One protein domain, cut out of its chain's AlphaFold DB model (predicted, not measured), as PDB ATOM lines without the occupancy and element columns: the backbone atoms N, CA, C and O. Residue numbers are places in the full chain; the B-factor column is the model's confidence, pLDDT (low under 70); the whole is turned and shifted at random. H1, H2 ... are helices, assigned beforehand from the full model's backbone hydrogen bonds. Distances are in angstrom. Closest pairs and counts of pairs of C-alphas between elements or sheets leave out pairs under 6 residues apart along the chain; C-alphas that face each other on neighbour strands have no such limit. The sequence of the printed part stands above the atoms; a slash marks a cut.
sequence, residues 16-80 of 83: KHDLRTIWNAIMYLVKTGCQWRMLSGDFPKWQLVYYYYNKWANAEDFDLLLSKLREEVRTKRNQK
ATOM      1  N   LYS A  16     -41.226 -37.401  43.931       82.88
ATOM      2  CA  LYS A  16     -41.657 -38.207  42.778       82.88
ATOM      3  C   LYS A  16     -41.429 -37.482  41.445       82.88
ATOM      4  O   LYS A  16     -41.180 -38.125  40.436       82.88
ATOM      5  N   HIS A  17     -41.529 -36.153  41.452       84.62
ATOM      6  CA  HIS A  17     -41.333 -35.306  40.281       84.62
ATOM      7  C   HIS A  17     -40.176 -34.345  40.528       84.62
ATOM      8  O   HIS A  17     -40.082 -33.758  41.611       84.62
ATOM      9  N   ASP A  18     -39.323 -34.178  39.522       86.31
ATOM     10  CA  ASP A  18     -38.244 -33.203  39.574       86.31
ATOM     11  C   ASP A  18     -38.799 -31.768  39.595       86.31
ATOM     12  O   ASP A  18     -39.830 -31.459  38.984       86.31
ATOM     13  N   LEU A  19     -38.102 -30.870  40.291       84.75
ATOM     14  CA  LEU A  19     -38.465 -29.455  40.373       84.75
ATOM     15  C   LEU A  19     -38.414 -28.787  38.997       84.75
ATOM     16  O   LEU A  19     -39.210 -27.884  38.732       84.75
ATOM     17  N   ARG A  20     -37.537 -29.253  38.096       86.25
ATOM     18  CA  ARG A  20     -37.486 -28.762  36.715       86.25
ATOM     19  C   ARG A  20     -38.775 -29.055  35.961       86.25
ATOM     20  O   ARG A  20     -39.253 -28.192  35.232       86.25
ATOM     21  N   THR A  21     -39.361 -30.235  36.152       90.88
ATOM     22  CA  THR A  21     -40.639 -30.600  35.526       90.88
ATOM     23  C   THR A  21     -41.759 -29.675  35.997       90.88
ATOM     24  O   THR A  21     -42.565 -29.214  35.192       90.88
ATOM     25  N   ILE A  22     -41.778 -29.350  37.289       91.56
ATOM     26  CA  ILE A  22     -42.753 -28.424  37.875       91.56
ATOM     27  C   ILE A  22     -42.555 -27.009  37.324       91.56
ATOM     28  O   ILE A  22     -43.519 -26.358  36.929       91.56
ATOM     29  N   TRP A  23     -41.307 -26.554  37.226       89.19
ATOM     30  CA  TRP A  23     -40.975 -25.268  36.617       89.19
ATOM     31  C   TRP A  23     -41.419 -25.183  35.153       89.19
ATOM     32  O   TRP A  23     -42.019 -24.192  34.740       89.19
ATOM     33  N   ASN A  24     -41.175 -26.237  34.371       91.56
ATOM     34  CA  ASN A  24     -41.610 -26.309  32.979       91.56
ATOM     35  C   ASN A  24     -43.141 -26.241  32.861       91.56
ATOM     36  O   ASN A  24     -43.638 -25.564  31.967       91.56
ATOM     37  N   ALA A  25     -43.881 -26.871  33.779       94.44
ATOM     38  CA  ALA A  25     -45.342 -26.784  33.822       94.44
ATOM     39  C   ALA A  25     -45.832 -25.351  34.100       94.44
ATOM     40  O   ALA A  25     -46.757 -24.873  33.444       94.44
ATOM     41  N   ILE A  26     -45.185 -24.631  35.025       92.56
ATOM     42  CA  ILE A  26     -45.485 -23.215  35.301       92.56
ATOM     43  C   ILE A  26     -45.194 -22.356  34.063       92.56
ATOM     44  O   ILE A  26     -46.020 -21.540  33.667       92.56
ATOM     45  N   MET A  27     -44.056 -22.572  33.402       91.25
ATOM     46  CA  MET A  27     -43.708 -21.860  32.167       91.25
ATOM     47  C   MET A  27     -44.676 -22.161  31.022       91.25
ATOM     48  O   MET A  27     -44.989 -21.270  30.235       91.25
ATOM     49  N   TYR A  28     -45.174 -23.394  30.938       93.62
ATOM     50  CA  TYR A  28     -46.210 -23.767  29.983       93.62
ATOM     51  C   TYR A  28     -47.499 -22.976  30.229       93.62
ATOM     52  O   TYR A  28     -48.023 -22.378  29.290       93.62
ATOM     53  N   LEU A  29     -47.965 -22.901  31.482       93.75
ATOM     54  CA  LEU A  29     -49.136 -22.099  31.867       93.75
ATOM     55  C   LEU A  29     -48.958 -20.621  31.502       93.75
ATOM     56  O   LEU A  29     -49.839 -20.039  30.878       93.75
ATOM     57  N   VAL A  30     -47.804 -20.028  31.817       91.56
ATOM     58  CA  VAL A  30     -47.511 -18.615  31.509       91.56
ATOM     59  C   VAL A  30     -47.445 -18.367  30.000       91.56
ATOM     60  O   VAL A  30     -47.969 -17.367  29.519       91.56
ATOM     61  N   LYS A  31     -46.823 -19.271  29.234       92.25
ATOM     62  CA  LYS A  31     -46.685 -19.137  27.778       92.25
ATOM     63  C   LYS A  31     -48.017 -19.300  27.044       92.25
ATOM     64  O   LYS A  31     -48.235 -18.636  26.037       92.25
ATOM     65  N   THR A  32     -48.859 -20.224  27.494       93.56
ATOM     66  CA  THR A  32     -50.112 -20.580  26.809       93.56
ATOM     67  C   THR A  32     -51.324 -19.815  27.328       93.56
ATOM     68  O   THR A  32     -52.322 -19.720  26.622       93.56
ATOM     69  N   GLY A  33     -51.267 -19.299  28.560       92.69
ATOM     70  CA  GLY A  33     -52.410 -18.693  29.237       92.69
ATOM     71  C   GLY A  33     -53.527 -19.687  29.571       92.69
ATOM     72  O   GLY A  33     -54.648 -19.264  29.853       92.69
ATOM     73  N   CYS A  34     -53.275 -21.002  29.511       92.19
ATOM     74  CA  CYS A  34     -54.322 -21.983  29.771       92.19
ATOM     75  C   CYS A  34     -54.719 -22.018  31.256       92.19
ATOM     76  O   CYS A  34     -53.939 -21.701  32.157       92.19
ATOM     77  N   GLN A  35     -55.962 -22.420  31.524       94.31
ATOM     78  CA  GLN A  35     -56.438 -22.591  32.895       94.31
ATOM     79  C   GLN A  35     -55.655 -23.708  33.596       94.31
ATOM     80  O   GLN A  35     -55.354 -24.732  32.989       94.31
ATOM     81  N   TRP A  36     -55.429 -23.579  34.906       93.56
ATOM     82  CA  TRP A  36     -54.717 -24.577  35.720       93.56
ATOM     83  C   TRP A  36     -55.239 -26.009  35.548       93.56
ATOM     84  O   TRP A  36     -54.459 -26.956  35.494       93.56
ATOM     85  N   ARG A  37     -56.561 -26.174  35.427       94.06
ATOM     86  CA  ARG A  37     -57.209 -27.484  35.243       94.06
ATOM     87  C   ARG A  37     -57.005 -28.080  33.846       94.06
ATOM     88  O   ARG A  37     -57.233 -29.271  33.680       94.06
ATOM     89  N   MET A  38     -56.573 -27.273  32.879       93.31
ATOM     90  CA  MET A  38     -56.266 -27.673  31.501       93.31
ATOM     91  C   MET A  38     -54.763 -27.877  31.265       93.31
ATOM     92  O   MET A  38     -54.306 -27.886  30.123       93.31
ATOM     93  N   LEU A  39     -53.969 -28.001  32.329       92.81
ATOM     94  CA  LEU A  39     -52.560 -28.349  32.202       92.81
ATOM     95  C   LEU A  39     -52.414 -29.695  31.467       92.81
ATOM     96  O   LEU A  39     -53.125 -30.645  31.799       92.81
ATOM     97  N   SER A  40     -51.496 -29.772  30.492       88.62
ATOM     98  CA  SER A  40     -51.261 -31.004  29.721       88.62
ATOM     99  C   SER A  40     -50.963 -32.192  30.641       88.62
ATOM    100  O   SER A  40     -50.265 -32.043  31.648       88.62
ATOM    101  N   GLY A  41     -51.450 -33.378  30.262       86.75
ATOM    102  CA  GLY A  41     -51.221 -34.633  30.985       86.75
ATOM    103  C   GLY A  41     -49.751 -35.064  31.049       86.75
ATOM    104  O   GLY A  41     -49.401 -35.892  31.886       86.75
ATOM    105  N   ASP A  42     -48.887 -34.465  30.225       90.38
ATOM    106  CA  ASP A  42     -47.432 -34.674  30.265       90.38
ATOM    107  C   ASP A  42     -46.784 -34.094  31.533       90.38
ATOM    108  O   ASP A  42     -45.655 -34.440  31.891       90.38
ATOM    109  N   PHE A  43     -47.486 -33.192  32.224       92.12
ATOM    110  CA  PHE A  43     -47.018 -32.561  33.448       92.12
ATOM    111  C   PHE A  43     -47.603 -33.225  34.704       92.12
ATOM    112  O   PHE A  43     -48.645 -33.883  34.662       92.12
ATOM    113  N   PRO A  44     -46.962 -33.032  35.875       91.44
ATOM    114  CA  PRO A  44     -47.545 -33.437  37.143       91.44
ATOM    115  C   PRO A  44     -48.921 -32.799  37.339       91.44
ATOM    116  O   PRO A  44     -49.188 -31.705  36.840       91.44
ATOM    117  N   LYS A  45     -49.777 -33.457  38.130       93.94
ATOM    118  CA  LYS A  45     -51.127 -32.962  38.427       93.94
ATOM    119  C   LYS A  45     -51.101 -31.489  38.841       93.94
ATOM    120  O   LYS A  45     -50.280 -31.089  39.672       93.94
ATOM    121  N   TRP A  46     -52.038 -30.708  38.306       94.50
ATOM    122  CA  TRP A  46     -52.071 -29.255  38.481       94.50
ATOM    123  C   TRP A  46     -52.046 -28.814  39.952       94.50
ATOM    124  O   TRP A  46     -51.453 -27.784  40.250       94.50
ATOM    125  N   GLN A  47     -52.605 -29.599  40.887       95.06
ATOM    126  CA  GLN A  47     -52.559 -29.289  42.323       95.06
ATOM    127  C   GLN A  47     -51.123 -29.234  42.855       95.06
ATOM    128  O   GLN A  47     -50.788 -28.374  43.666       95.06
ATOM    129  N   LEU A  48     -50.265 -30.148  42.390       92.81
ATOM    130  CA  LEU A  48     -48.859 -30.179  42.779       92.81
ATOM    131  C   LEU A  48     -48.120 -28.977  42.194       92.81
ATOM    132  O   LEU A  48     -47.353 -28.325  42.897       92.81
ATOM    133  N   VAL A  49     -48.372 -28.667  40.923       93.38
ATOM    134  CA  VAL A  49     -47.767 -27.509  40.254       93.38
ATOM    135  C   VAL A  49     -48.182 -26.214  40.950       93.38
ATOM    136  O   VAL A  49     -47.328 -25.387  41.265       93.38
ATOM    137  N   TYR A  50     -49.465 -26.083  41.289       93.25
ATOM    138  CA  TYR A  50     -49.999 -24.943  42.026       93.25
ATOM    139  C   TYR A  50     -49.403 -24.820  43.434       93.25
ATOM    140  O   TYR A  50     -49.050 -23.721  43.850       93.25
ATOM    141  N   TYR A  51     -49.222 -25.932  44.156       91.62
ATOM    142  CA  TYR A  51     -48.565 -25.927  45.468       91.62
ATOM    143  C   TYR A  51     -47.166 -25.299  45.400       91.62
ATOM    144  O   TYR A  51     -46.839 -24.430  46.209       91.62
ATOM    145  N   TYR A  52     -46.350 -25.709  44.426       88.38
ATOM    146  CA  TYR A  52     -45.006 -25.156  44.257       88.38
ATOM    147  C   TYR A  52     -45.027 -23.713  43.765       88.38
ATOM    148  O   TYR A  52     -44.269 -22.902  44.289       88.38
ATOM    149  N   TYR A  53     -45.915 -23.381  42.826       89.06
ATOM    150  CA  TYR A  53     -46.120 -22.003  42.390       89.06
ATOM    151  C   TYR A  53     -46.435 -21.091  43.579       89.06
ATOM    152  O   TYR A  53     -45.712 -20.131  43.814       89.06
ATOM    153  N   ASN A  54     -47.442 -21.435  44.385       89.44
ATOM    154  CA  ASN A  54     -47.835 -20.643  45.546       89.44
ATOM    155  C   ASN A  54     -46.706 -20.567  46.585       89.44
ATOM    156  O   ASN A  54     -46.433 -19.506  47.138       89.44
ATOM    157  N   LYS A  55     -46.006 -21.678  46.839       85.50
ATOM    158  CA  LYS A  55     -44.870 -21.703  47.769       85.50
ATOM    159  C   LYS A  55     -43.750 -20.752  47.340       85.50
ATOM    160  O   LYS A  55     -43.220 -20.042  48.185       85.50
ATOM    161  N   TRP A  56     -43.383 -20.754  46.061       83.94
ATOM    162  CA  TRP A  56     -42.307 -19.913  45.534       83.94
ATOM    163  C   TRP A  56     -42.734 -18.457  45.336       83.94
ATOM    164  O   TRP A  56     -41.921 -17.561  45.539       83.94
ATOM    165  N   ALA A  57     -44.001 -18.208  44.998       83.81
ATOM    166  CA  ALA A  57     -44.551 -16.860  44.887       83.81
ATOM    167  C   ALA A  57     -44.533 -16.135  46.241       83.81
ATOM    168  O   ALA A  57     -44.062 -15.009  46.324       83.81
ATOM    169  N   ASN A  58     -44.948 -16.811  47.318       80.38
ATOM    170  CA  ASN A  58     -44.929 -16.236  48.670       80.38
ATOM    171  C   ASN A  58     -43.518 -16.065  49.255       80.38
ATOM    172  O   ASN A  58     -43.353 -15.394  50.267       80.38
ATOM    173  N   ALA A  59     -42.512 -16.710  48.667       73.94
ATOM    174  CA  ALA A  59     -41.135 -16.656  49.142       73.94
ATOM    175  C   ALA A  59     -40.276 -15.609  48.406       73.94
ATOM    176  O   ALA A  59     -39.073 -15.565  48.649       73.94
ATOM    177  N   GLU A  60     -40.858 -14.826  47.481       70.31
ATOM    178  CA  GLU A  60     -40.140 -13.923  46.549       70.31
ATOM    179  C   GLU A  60     -39.025 -14.628  45.742       70.31
ATOM    180  O   GLU A  60     -38.154 -14.010  45.123       70.31
ATOM    181  N   ASP A  61     -39.056 -15.962  45.694       70.06
ATOM    182  CA  ASP A  61     -38.017 -16.774  45.065       70.06
ATOM    183  C   ASP A  61     -37.983 -16.578  43.547       70.06
ATOM    184  O   ASP A  61     -36.925 -16.697  42.924       70.06
ATOM    185  N   PHE A  62     -39.136 -16.271  42.941       71.62
ATOM    186  CA  PHE A  62     -39.241 -16.012  41.507       71.62
ATOM    187  C   PHE A  62     -38.435 -14.785  41.087       71.62
ATOM    188  O   PHE A  62     -37.691 -14.869  40.109       71.62
ATOM    189  N   ASP A  63     -38.529 -13.680  41.827       74.56
ATOM    190  CA  ASP A  63     -37.828 -12.438  41.492       74.56
ATOM    191  C   ASP A  63     -36.317 -12.591  41.668       74.56
ATOM    192  O   ASP A  63     -35.525 -12.155  40.824       74.56
ATOM    193  N   LEU A  64     -35.895 -13.311  42.707       75.00
ATOM    194  CA  LEU A  64     -34.490 -13.620  42.947       75.00
ATOM    195  C   LEU A  64     -33.907 -14.570  41.889       75.00
ATOM    196  O   LEU A  64     -32.773 -14.398  41.438       75.00
ATOM    197  N   LEU A  65     -34.663 -15.588  41.477       74.56
ATOM    198  CA  LEU A  65     -34.237 -16.508  40.426       74.56
ATOM    199  C   LEU A  65     -34.175 -15.793  39.070       74.56
ATOM    200  O   LEU A  65     -33.214 -15.966  38.317       74.56
ATOM    201  N   LEU A  66     -35.186 -14.981  38.761       75.75
ATOM    202  CA  LEU A  66     -35.306 -14.272  37.494       75.75
ATOM    203  C   LEU A  66     -34.260 -13.166  37.352       75.75
ATOM    204  O   LEU A  66     -33.685 -13.031  36.274       75.75
ATOM    205  N   SER A  67     -33.983 -12.405  38.413       80.44
ATOM    206  CA  SER A  67     -32.908 -11.401  38.426       80.44
ATOM    207  C   SER A  67     -31.555 -12.042  38.124       80.44
ATOM    208  O   SER A  67     -30.885 -11.626  37.181       80.44
ATOM    209  N   LYS A  68     -31.219 -13.146  38.799       82.50
ATOM    210  CA  LYS A  68     -30.000 -13.921  38.527       82.50
ATOM    211  C   LYS A  68     -29.921 -14.467  37.108       82.50
ATOM    212  O   LYS A  68     -28.894 -14.341  36.453       82.50
ATOM    213  N   LEU A  69     -30.996 -15.077  36.611       79.38
ATOM    214  CA  LEU A  69     -31.034 -15.579  35.234       79.38
ATOM    215  C   LEU A  69     -30.864 -14.443  34.220       79.38
ATOM    216  O   LEU A  69     -30.163 -14.617  33.225       79.38
ATOM    217  N   ARG A  70     -31.472 -13.278  34.464       79.81
ATOM    218  CA  ARG A  70     -31.301 -12.087  33.623       79.81
ATOM    219  C   ARG A  70     -29.864 -11.568  33.664       79.81
ATOM    220  O   ARG A  70     -29.340 -11.237  32.606       79.81
ATOM    221  N   GLU A  71     -29.225 -11.528  34.831       84.25
ATOM    222  CA  GLU A  71     -27.809 -11.156  34.985       84.25
ATOM    223  C   GLU A  71     -26.879 -12.102  34.214       84.25
ATOM    224  O   GLU A  71     -26.026 -11.650  33.448       84.25
ATOM    225  N   GLU A  72     -27.089 -13.412  34.336       82.56
ATOM    226  CA  GLU A  72     -26.337 -14.437  33.603       82.56
ATOM    227  C   GLU A  72     -26.522 -14.306  32.084       82.56
ATOM    228  O   GLU A  72     -25.556 -14.323  31.318       82.56
ATOM    229  N   VAL A  73     -27.763 -14.123  31.619       84.56
ATOM    230  CA  VAL A  73     -28.060 -13.915  30.191       84.56
ATOM    231  C   VAL A  73     -27.449 -12.608  29.683       84.56
ATOM    232  O   VAL A  73     -26.924 -12.586  28.570       84.56
ATOM    233  N   ARG A  74     -27.480 -11.530  30.476       81.31
ATOM    234  CA  ARG A  74     -26.865 -10.238  30.131       81.31
ATOM    235  C   ARG A  74     -25.350 -10.364  30.007       81.31
ATOM    236  O   ARG A  74     -24.788  -9.912  29.013       81.31
ATOM    237  N   THR A  75     -24.708 -11.036  30.957       82.88
ATOM    238  CA  THR A  75     -23.263 -11.297  30.936       82.88
ATOM    239  C   THR A  75     -22.870 -12.146  29.725       82.88
ATOM    240  O   THR A  75     -21.938 -11.794  29.005       82.88
ATOM    241  N   LYS A  76     -23.636 -13.200  29.405       79.94
ATOM    242  CA  LYS A  76     -23.404 -14.035  28.210       79.94
ATOM    243  C   LYS A  76     -23.670 -13.316  26.887       79.94
ATOM    244  O   LYS A  76     -22.982 -13.589  25.907       79.94
ATOM    245  N   ARG A  77     -24.655 -12.412  26.825       75.25
ATOM    246  CA  ARG A  77     -24.891 -11.566  25.640       75.25
ATOM    247  C   ARG A  77     -23.742 -10.582  25.422       75.25
ATOM    248  O   ARG A  77     -23.268 -10.479  24.298       75.25
ATOM    249  N   ASN A  78     -23.238  -9.961  26.488       62.47
ATOM    250  CA  ASN A  78     -22.076  -9.069  26.423       62.47
ATOM    251  C   ASN A  78     -20.754  -9.802  26.115       62.47
ATOM    252  O   ASN A  78     -19.813  -9.165  25.663       62.47
ATOM    253  N   GLN A  79     -20.682 -11.126  26.289       55.59
ATOM    254  CA  GLN A  79     -19.555 -11.947  25.817       55.59
ATOM    255  C   GLN A  79     -19.619 -12.295  24.318       55.59
ATOM    256  O   GLN A  79     -18.616 -12.729  23.762       55.59
ATOM    257  N   LYS A  80     -20.767 -12.118  23.648       47.81
ATOM    258  CA  LYS A  80     -20.933 -12.387  22.206       47.81
ATOM    259  C   LYS A  80     -20.912 -11.135  21.330       47.81
ATOM    260  O   LYS A  80     -21.083 -11.251  20.122       47.81
TER     261      LYS A  80
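This is residues 16 to 80 of the 83 residues of the protein "Transposase" of Capnocytophaga canimorsus (UniProt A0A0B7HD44). The longest helix, H3, is a long arm that sticks out with residues 63 to 78 from a small compact body, in which H1 and H2 cross about at right angles and the long link between them, residues 33 to 45, folds back from the one to the other. H2 and H3 meet near their ends as a corner. The printed part has 65 residues with three named helices, in the order H1, H2, H3, and no named strand; its class is all helix. The whole is loose, with a radius of gyration of the C-alphas of 13.9 A, and elongated, spanning 41 by 24 by 24 A.

Start at H3, residues 61 to 78, and look back to H2, residues 46 to 57: the two are close but not clearly touching, and their closest C-alphas, those of Trp 56 and Phe 62, are 6.4 A apart. Their lines are about perpendicular, at 78 degrees. Go on to H1, residues 19 to 32, whose residues 22 to 26 alone touch residues 49 to 53 of H2. The closest C-alphas there, those of Ile 22 and Val 49, are 5.6 A apart, and the lines are about perpendicular, at 86 degrees. H1 and H3 are apart. In H1, H2 and H3 every O i to N i+4 pair is within hydrogen-bond range.

Find C-alpha 61 at (-38.017, -16.774, 45.065); from there H3 runs 25.7 A to C-alpha 78 at (-22.076, -9.069, 26.423). H1 begins at C-alpha 19, (-38.465, -29.455, 40.373), and measures 20.0 A; H2 measures 15.9 A.

The C-alphas farthest apart, those of Arg 37 and Gln 79, are 41.8 A apart. The printed part has no cut. The link from H1 to H2 is long, 13 residues; that from H2 to H3 is tight, 3 residues. The mean pLDDT of the printed part is 85.1, and residues 78 to 80 are under 70.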